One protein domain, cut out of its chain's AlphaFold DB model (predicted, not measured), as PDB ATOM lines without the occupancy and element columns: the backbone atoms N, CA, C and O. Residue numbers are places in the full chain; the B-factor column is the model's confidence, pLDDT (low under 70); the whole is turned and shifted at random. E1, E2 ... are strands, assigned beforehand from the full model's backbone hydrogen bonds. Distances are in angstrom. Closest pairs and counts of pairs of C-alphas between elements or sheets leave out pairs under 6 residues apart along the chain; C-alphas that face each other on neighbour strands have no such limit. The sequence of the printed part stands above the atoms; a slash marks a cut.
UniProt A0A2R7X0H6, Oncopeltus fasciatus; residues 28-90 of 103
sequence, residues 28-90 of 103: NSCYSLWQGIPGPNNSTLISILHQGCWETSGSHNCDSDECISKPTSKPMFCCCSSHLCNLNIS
ATOM      1  N   ASN A  28      46.968 -55.708  18.872       85.31
ATOM      2  CA  ASN A  28      46.856 -56.722  19.922       85.31
ATOM      3  C   ASN A  28      46.736 -56.105  21.320       85.31
ATOM      4  O   ASN A  28      46.775 -56.824  22.309       85.31
ATOM      5  N   SER A  29      46.591 -54.785  21.409       90.56
ATOM      6  CA  SER A  29      46.514 -54.081  22.683       90.56
ATOM      7  C   SER A  29      45.094 -53.607  22.973       90.56
ATOM      8  O   SER A  29      44.377 -53.134  22.088       90.56
ATOM      9  N   CYS A  30      44.701 -53.707  24.234       92.38
ATOM     10  CA  CYS A  30      43.463 -53.179  24.785       92.38
ATOM     11  C   CYS A  30      43.769 -51.979  25.690       92.38
ATOM     12  O   CYS A  30      44.885 -51.835  26.188       92.38
ATOM     13  N   TYR A  31      42.767 -51.148  25.970       93.56
ATOM     14  CA  TYR A  31      42.863 -50.107  26.995       93.56
ATOM     15  C   TYR A  31      41.592 -49.981  27.829       93.56
ATOM     16  O   TYR A  31      40.505 -50.403  27.415       93.56
ATOM     17  N   SER A  32      41.741 -49.365  28.999       94.31
ATOM     18  CA  SER A  32      40.638 -48.928  29.848       94.31
ATOM     19  C   SER A  32      40.899 -47.528  30.395       94.31
ATOM     20  O   SER A  32      42.001 -47.214  30.850       94.31
ATOM     21  N   LEU A  33      39.859 -46.701  30.362       94.12
ATOM     22  CA  LEU A  33      39.792 -45.386  30.978       94.12
ATOM     23  C   LEU A  33      38.677 -45.409  32.023       94.12
ATOM     24  O   LEU A  33      37.526 -45.719  31.702       94.12
ATOM     25  N   TRP A  34      38.999 -45.088  33.271       94.06
ATOM     26  CA  TRP A  34      38.070 -45.228  34.388       94.06
ATOM     27  C   TRP A  34      38.326 -44.203  35.491       94.06
ATOM     28  O   TRP A  34      39.352 -43.525  35.530       94.06
ATOM     29  N   GLN A  35      37.368 -44.076  36.401       93.88
ATOM     30  CA  GLN A  35      37.494 -43.241  37.589       93.88
ATOM     31  C   GLN A  35      36.811 -43.893  38.790       93.88
ATOM     32  O   GLN A  35      35.847 -44.645  38.638       93.88
ATOM     33  N   GLY A  36      37.314 -43.595  39.984       90.38
ATOM     34  CA  GLY A  36      36.650 -43.942  41.233       90.38
ATOM     35  C   GLY A  36      35.576 -42.904  41.538       90.38
ATOM     36  O   GLY A  36      35.866 -41.709  41.521       90.38
ATOM     37  N   ILE A  37      34.355 -43.349  41.809       89.81
ATOM     38  CA  ILE A  37      33.247 -42.499  42.255       89.81
ATOM     39  C   ILE A  37      32.801 -42.919  43.664       89.81
ATOM     40  O   ILE A  37      32.975 -44.087  44.028       89.81
ATOM     41  N   PRO A  38      32.226 -42.008  44.467       91.56
ATOM     42  CA  PRO A  38      31.690 -42.359  45.776       91.56
ATOM     43  C   PRO A  38      30.617 -43.448  45.674       91.56
ATOM     44  O   PRO A  38      29.698 -43.353  44.861       91.56
ATOM     45  N   GLY A  39      30.743 -44.477  46.505       88.44
ATOM     46  CA  GLY A  39      29.775 -45.552  46.670       88.44
ATOM     47  C   GLY A  39      29.066 -45.506  48.027       88.44
ATOM     48  O   GLY A  39      29.402 -44.693  48.892       88.44
ATOM     49  N   PRO A  40      28.086 -46.397  48.252       89.94
ATOM     50  CA  PRO A  40      27.453 -46.549  49.559       89.94
ATOM     51  C   PRO A  40      28.480 -46.982  50.619       89.94
ATOM     52  O   PRO A  40      29.468 -47.645  50.302       89.94
ATOM     53  N   ASN A  41      28.245 -46.636  51.887       93.75
ATOM     54  CA  ASN A  41      29.088 -47.039  53.025       93.75
ATOM     55  C   ASN A  41      30.572 -46.628  52.904       93.75
ATOM     56  O   ASN A  41      31.453 -47.411  53.248       93.75
ATOM     57  N   ASN A  42      30.861 -45.423  52.396       89.94
ATOM     58  CA  ASN A  42      32.231 -44.934  52.153       89.94
ATOM     59  C   ASN A  42      33.071 -45.838  51.228       89.94
ATOM     60  O   ASN A  42      34.300 -45.780  51.244       89.94
ATOM     61  N   SER A  43      32.421 -46.671  50.411       89.62
ATOM     62  CA  SER A  43      33.106 -47.441  49.375       89.62
ATOM     63  C   SER A  43      33.447 -46.562  48.170       89.62
ATOM     64  O   SER A  43      32.890 -45.480  47.979       89.62
ATOM     65  N   THR A  44      34.375 -47.029  47.339       88.31
ATOM     66  CA  THR A  44      34.641 -46.446  46.021       88.31
ATOM     67  C   THR A  44      34.124 -47.408  44.963       88.31
ATOM     68  O   THR A  44      34.506 -48.577  44.951       88.31
ATOM     69  N   LEU A  45      33.263 -46.921  44.071       89.44
ATOM     70  CA  LEU A  45      32.810 -47.664  42.901       89.44
ATOM     71  C   LEU A  45      33.677 -47.306  41.698       89.44
ATOM     72  O   LEU A  45      34.124 -46.170  41.546       89.44
ATOM     73  N   ILE A  46      33.884 -48.274  40.814       89.06
ATOM     74  CA  ILE A  46      34.587 -48.060  39.552       89.06
ATOM     75  C   ILE A  46      33.574 -47.635  38.488       89.06
ATOM     76  O   ILE A  46      32.663 -48.388  38.147       89.06
ATOM     77  N   SER A  47      33.769 -46.446  37.920       90.19
ATOM     78  CA  SER A  47      33.056 -45.973  36.735       90.19
ATOM     79  C   SER A  47      33.951 -46.131  35.511       90.19
ATOM     80  O   SER A  47      34.919 -45.387  35.345       90.19
ATOM     81  N   ILE A  48      33.618 -47.084  34.639       91.50
ATOM     82  CA  ILE A  48      34.274 -47.234  33.334       91.50
ATOM     83  C   ILE A  48      33.806 -46.098  32.426       91.50
ATOM     84  O   ILE A  48      32.610 -45.960  32.183       91.50
ATOM     85  N   LEU A  49      34.745 -45.294  31.934       91.94
ATOM     86  CA  LEU A  49      34.480 -44.213  30.986       91.94
ATOM     87  C   LEU A  49      34.606 -44.717  29.551       91.94
ATOM     88  O   LEU A  49      33.779 -44.392  28.705       91.94
ATOM     89  N   HIS A  50      35.638 -45.522  29.278       92.25
ATOM     90  CA  HIS A  50      35.856 -46.094  27.957       92.25
ATOM     91  C   HIS A  50      36.723 -47.355  28.011       92.25
ATOM     92  O   HIS A  50      37.642 -47.448  28.819       92.25
ATOM     93  N   GLN A  51      36.469 -48.303  27.112       93.19
ATOM     94  CA  GLN A  51      37.277 -49.506  26.896       93.19
ATOM     95  C   GLN A  51      37.340 -49.794  25.396       93.19
ATOM     96  O   GLN A  51      36.388 -49.507  24.673       93.19
ATOM     97  N   GLY A  52      38.443 -50.367  24.919       92.25
ATOM     98  CA  GLY A  52      38.552 -50.724  23.509       92.25
ATOM     99  C   GLY A  52      39.946 -51.161  23.091       92.25
ATOM    100  O   GLY A  52      40.775 -51.526  23.924       92.25
ATOM    101  N   CYS A  53      40.172 -51.111  21.783       91.38
ATOM    102  CA  CYS A  53      41.442 -51.426  21.144       91.38
ATOM    103  C   CYS A  53      42.378 -50.223  21.184       91.38
ATOM    104  O   CYS A  53      41.954 -49.091  20.953       91.38
ATOM    105  N   TRP A  54      43.648 -50.470  21.470       90.31
ATOM    106  CA  TRP A  54      44.675 -49.441  21.538       90.31
ATOM    107  C   TRP A  54      45.597 -49.549  20.324       90.31
ATOM    108  O   TRP A  54      46.449 -50.430  20.269       90.31
ATOM    109  N   GLU A  55      45.400 -48.674  19.333       80.69
ATOM    110  CA  GLU A  55      46.152 -48.711  18.065       80.69
ATOM    111  C   GLU A  55      47.451 -47.883  18.110       80.69
ATOM    112  O   GLU A  55      48.376 -48.132  17.339       80.69
ATOM    113  N   THR A  56      47.557 -46.912  19.026       67.94
ATOM    114  CA  THR A  56      48.668 -45.949  19.051       67.94
ATOM    115  C   THR A  56      49.763 -46.362  20.035       67.94
ATOM    116  O   THR A  56      49.852 -45.847  21.151       67.94
ATOM    117  N   SER A  57      50.678 -47.236  19.618       60.03
ATOM    118  CA  SER A  57      51.966 -47.425  20.305       60.03
ATOM    119  C   SER A  57      52.950 -46.316  19.899       60.03
ATOM    120  O   SER A  57      53.946 -46.561  19.226       60.03
ATOM    121  N   GLY A  58      52.611 -45.061  20.222       58.78
ATOM    122  CA  GLY A  58      53.459 -43.891  19.964       58.78
ATOM    123  C   GLY A  58      54.531 -43.701  21.044       58.78
ATOM    124  O   GLY A  58      55.713 -43.853  20.769       58.78
ATOM    125  N   SER A  59      54.121 -43.378  22.284       54.00
ATOM    126  CA  SER A  59      55.031 -43.166  23.437       54.00
ATOM    127  C   SER A  59      54.788 -44.100  24.631       54.00
ATOM    128  O   SER A  59      55.498 -44.014  25.632       54.00
ATOM    129  N   HIS A  60      53.770 -44.958  24.558       58.31
ATOM    130  CA  HIS A  60      53.433 -45.932  25.592       58.31
ATOM    131  C   HIS A  60      53.388 -47.309  24.942       58.31
ATOM    132  O   HIS A  60      52.381 -47.678  24.335       58.31
ATOM    133  N   ASN A  61      54.503 -48.036  25.032       70.00
ATOM    134  CA  ASN A  61      54.513 -49.439  24.650       70.00
ATOM    135  C   ASN A  61      53.634 -50.205  25.626       70.00
ATOM    136  O   ASN A  61      53.718 -50.046  26.847       70.00
ATOM    137  N   CYS A  62      52.728 -50.970  25.047       80.56
ATOM    138  CA  CYS A  62      51.683 -51.651  25.763       80.56
ATOM    139  C   CYS A  62      52.108 -53.098  26.001       80.56
ATOM    140  O   CYS A  62      51.539 -54.023  25.429       80.56
ATOM    141  N   ASP A  63      53.170 -53.261  26.787       79.38
ATOM    142  CA  ASP A  63      53.866 -54.546  26.926       79.38
ATOM    143  C   ASP A  63      53.383 -55.348  28.142       79.38
ATOM    144  O   ASP A  63      53.779 -56.495  28.325       79.38
ATOM    145  N   SER A  64      52.529 -54.757  28.984       88.25
ATOM    146  CA  SER A  64      51.971 -55.443  30.147       88.25
ATOM    147  C   SER A  64      50.815 -56.358  29.755       88.25
ATOM    148  O   SER A  64      49.941 -55.978  28.973       88.25
ATOM    149  N   ASP A  65      50.764 -57.538  30.363       91.94
ATOM    150  CA  ASP A  65      49.613 -58.433  30.261       91.94
ATOM    151  C   ASP A  65      48.404 -57.937  31.068       91.94
ATOM    152  O   ASP A  65      47.264 -58.270  30.742       91.94
ATOM    153  N   GLU A  66      48.628 -57.103  32.086       94.06
ATOM    154  CA  GLU A  66      47.601 -56.634  33.017       94.06
ATOM    155  C   GLU A  66      47.291 -55.142  32.830       94.06
ATOM    156  O   GLU A  66      48.170 -54.316  32.577       94.06
ATOM    157  N   CYS A  67      46.023 -54.752  32.993       94.38
ATOM    158  CA  CYS A  67      45.616 -53.353  32.863       94.38
ATOM    159  C   CYS A  67      45.802 -52.597  34.189       94.38
ATOM    160  O   CYS A  67      44.868 -52.438  34.981       94.38
ATOM    161  N   ILE A  68      47.017 -52.102  34.429       94.06
ATOM    162  CA  ILE A  68      47.366 -51.361  35.647       94.06
ATOM    163  C   ILE A  68      47.559 -49.873  35.335       94.06
ATOM    164  O   ILE A  68      48.408 -49.482  34.537       94.06
ATOM    165  N   SER A  69      46.764 -49.017  35.977       92.88
ATOM    166  CA  SER A  69      46.895 -47.564  35.874       92.88
ATOM    167  C   SER A  69      48.009 -47.048  36.770       92.88
ATOM    168  O   SER A  69      48.145 -47.473  37.918       92.88
ATOM    169  N   LYS A  70      48.728 -46.024  36.301       89.50
ATOM    170  CA  LYS A  70      49.676 -45.285  37.142       89.50
ATOM    171  C   LYS A  70      48.961 -44.633  38.341       89.50
ATOM    172  O   LYS A  70      47.811 -44.201  38.190       89.50
ATOM    173  N   PRO A  71      49.629 -44.470  39.499       85.94
ATOM    174  CA  PRO A  71      48.992 -43.971  40.723       85.94
ATOM    175  C   PRO A  71      48.480 -42.525  40.604       85.94
ATOM    176  O   PRO A  71      47.506 -42.142  41.258       85.94
ATOM    177  N   THR A  72      49.144 -41.727  39.765       84.06
ATOM    178  CA  THR A  72      48.899 -40.292  39.556       84.06
ATOM    179  C   THR A  72      47.945 -39.987  38.397       84.06
ATOM    180  O   THR A  72      47.571 -38.831  38.208       84.06
ATOM    181  N   SER A  73      47.529 -41.000  37.631       84.00
ATOM    182  CA  SER A  73      46.667 -40.839  36.455       84.00
ATOM    183  C   SER A  73      45.240 -40.438  36.863       84.00
ATOM    184  O   SER A  73      44.637 -41.078  37.727       84.00
ATOM    185  N   LYS A  74      44.716 -39.355  36.269       87.94
ATOM    186  CA  LYS A  74      43.347 -38.849  36.469       87.94
ATOM    187  C   LYS A  74      42.790 -38.296  35.141       87.94
ATOM    188  O   LYS A  74      43.308 -37.276  34.687       87.94
ATOM    189  N   PRO A  75      41.751 -38.899  34.532       90.44
ATOM    190  CA  PRO A  75      41.178 -40.209  34.864       90.44
ATOM    191  C   PRO A  75      42.226 -41.324  34.762       90.44
ATOM    192  O   PRO A  75      43.252 -41.153  34.106       90.44
ATOM    193  N   MET A  76      41.979 -42.447  35.431       93.50
ATOM    194  CA  MET A  76      42.884 -43.589  35.426       93.50
ATOM    195  C   MET A  76      42.911 -44.233  34.041       93.50
ATOM    196  O   MET A  76      41.860 -44.553  33.485       93.50
ATOM    197  N   PHE A  77      44.113 -44.436  33.506       93.44
ATOM    198  CA  PHE A  77      44.348 -45.044  32.201       93.44
ATOM    199  C   PHE A  77      45.299 -46.231  32.327       93.44
ATOM    200  O   PHE A  77      46.361 -46.120  32.942       93.44
ATOM    201  N   CYS A  78      44.942 -47.341  31.690       92.94
ATOM    202  CA  CYS A  78      45.824 -48.481  31.489       92.94
ATOM    203  C   CYS A  78      45.660 -49.044  30.083       92.94
ATOM    204  O   CYS A  78      44.595 -48.923  29.469       92.94
ATOM    205  N   CYS A  79      46.714 -49.686  29.595       93.06
ATOM    206  CA  CYS A  79      46.679 -50.485  28.386       93.06
ATOM    207  C   CYS A  79      47.398 -51.817  28.656       93.06
ATOM    208  O   CYS A  79      48.256 -51.879  29.537       93.06
ATOM    209  N   CYS A  80      47.031 -52.867  27.926       92.69
ATOM    210  CA  CYS A  80      47.614 -54.203  28.055       92.69
ATOM    211  C   CYS A  80      47.512 -55.000  26.738       92.69
ATOM    212  O   CYS A  80      46.760 -54.600  25.849       92.69
ATOM    213  N   SER A  81      48.245 -56.105  26.583       91.25
ATOM    214  CA  SER A  81      48.361 -56.869  25.318       91.25
ATOM    215  C   SER A  81      47.727 -58.269  25.326       91.25
ATOM    216  O   SER A  81      47.625 -58.919  24.284       91.25
ATOM    217  N   SER A  82      47.259 -58.738  26.481       89.75
ATOM    218  CA  SER A  82      46.602 -60.041  26.607       89.75
ATOM    219  C   SER A  82      45.120 -60.004  26.186       89.75
ATOM    220  O   SER A  82      44.462 -58.962  26.187       89.75
ATOM    221  N   HIS A  83      44.551 -61.159  25.812       90.56
ATOM    222  CA  HIS A  83      43.146 -61.245  25.391       90.56
ATOM    223  C   HIS A  83      42.203 -60.757  26.500       90.56
ATOM    224  O   HIS A  83      42.202 -61.309  27.595       90.56
ATOM    225  N   LEU A  84      41.381 -59.740  26.201       92.00
ATOM    226  CA  LEU A  84      40.425 -59.146  27.149       92.00
ATOM    227  C   LEU A  84      41.057 -58.639  28.460       92.00
ATOM    228  O   LEU A  84      40.374 -58.502  29.475       92.00
ATOM    229  N   CYS A  85      42.348 -58.314  28.445       93.50
ATOM    230  CA  CYS A  85      43.086 -57.890  29.634       93.50
ATOM    231  C   CYS A  85      42.524 -56.617  30.293       93.50
ATOM    232  O   CYS A  85      42.693 -56.401  31.489       93.50
ATOM    233  N   ASN A  86      41.808 -55.778  29.540       94.50
ATOM    234  CA  ASN A  86      41.216 -54.540  30.039       94.50
ATOM    235  C   ASN A  86      39.912 -54.744  30.833       94.50
ATOM    236  O   ASN A  86      39.344 -53.749  31.282       94.50
ATOM    237  N   LEU A  87      39.429 -55.983  31.003       93.12
ATOM    238  CA  LEU A  87      38.262 -56.304  31.837       93.12
ATOM    239  C   LEU A  87      38.539 -56.122  33.331       93.12
ATOM    240  O   LEU A  87      37.683 -55.603  34.049       93.12
ATOM    241  N   ASN A  88      39.733 -56.517  33.772       92.94
ATOM    242  CA  ASN A  88      40.184 -56.363  35.147       92.94
ATOM    243  C   ASN A  88      41.180 -55.211  35.196       92.94
ATOM    244  O   ASN A  88      42.233 -55.263  34.566       92.94
ATOM    245  N   ILE A  89      40.824 -54.162  35.931       94.38
ATOM    246  CA  ILE A  89      41.640 -52.957  36.039       94.38
ATOM    247  C   ILE A  89      42.106 -52.770  37.470       94.38
ATOM    248  O   ILE A  89      41.341 -52.962  38.416       94.38
ATOM    249  N   SER A  90      43.345 -52.324  37.600       92.88
ATOM    250  CA  SER A  90      43.962 -52.040  38.887       92.88
ATOM    251  C   SER A  90      44.626 -50.674  38.860       92.88
ATOM    252  O   SER A  90      44.946 -50.123  37.804       92.88
TER     253      SER A  90
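AT A GLANCE: This is residues 28 to 90 of the 103 residues of a protein of Oncopeltus fasciatus (UniProt A0A2R7X0H6). A long hairpin of E1 and E2 reaches out as an arm and makes most of the length, and the shorter E4 runs beside the first part of E1. The short E3 lies close by E4, and the last printed residues, 89 to 90, pair with residues 67 to 68 of E3. The printed part has 63 residues with no named helix and four named strands, in the order E1, E2, E3, E4; the sheet order is E2, E1, E4, antiparallel throughout. The class is all strand, though the strands hold 27 of the 63 residues. The whole is compact, with a radius of gyration of the C-alphas of 12.2 A, yet elongated, spanning 39 by 22 by 16 A.

IN THESE COORDINATES: E1, residues 30 to 38, is 26.4 A from first to last C-alpha and begins at C-alpha 30 (43.463, -53.179, 24.785). E2, residues 44 to 53, is 26.3 A long and bends by 51 degrees at residue 49. E4, residues 76 to 80, is 13.8 A long and ends at C-alpha 80 (47.614, -54.203, 28.055). E3 is residues 67 to 69, 6.6 A.

HOW THE PARTS SIT: The inner strand E1 is antiparallel to E2 at 161 degrees, with N 37 and O 45 at 2.8 A, within hydrogen-bond range. E1 is antiparallel to E4 at 153 degrees, with N 32 and O 78 at 2.9 A. E3 pairs with no named strand; its closest C-alphas to E4 are Ser 69 and Cys 78, 4.6 A. Residues 67 to 68 of E3 pair with 89 to 90, parallel. E2 and E3 are apart.

THE WHOLE: The C-alphas of Asn 41 and Gly 58, the two farthest apart, are 41.2 A from each other. The printed part has no cut. The link from E2 to E3 is long, 13 residues. Mean pLDDT of the printed part is 87.9; residues 56 to 60 are under 70.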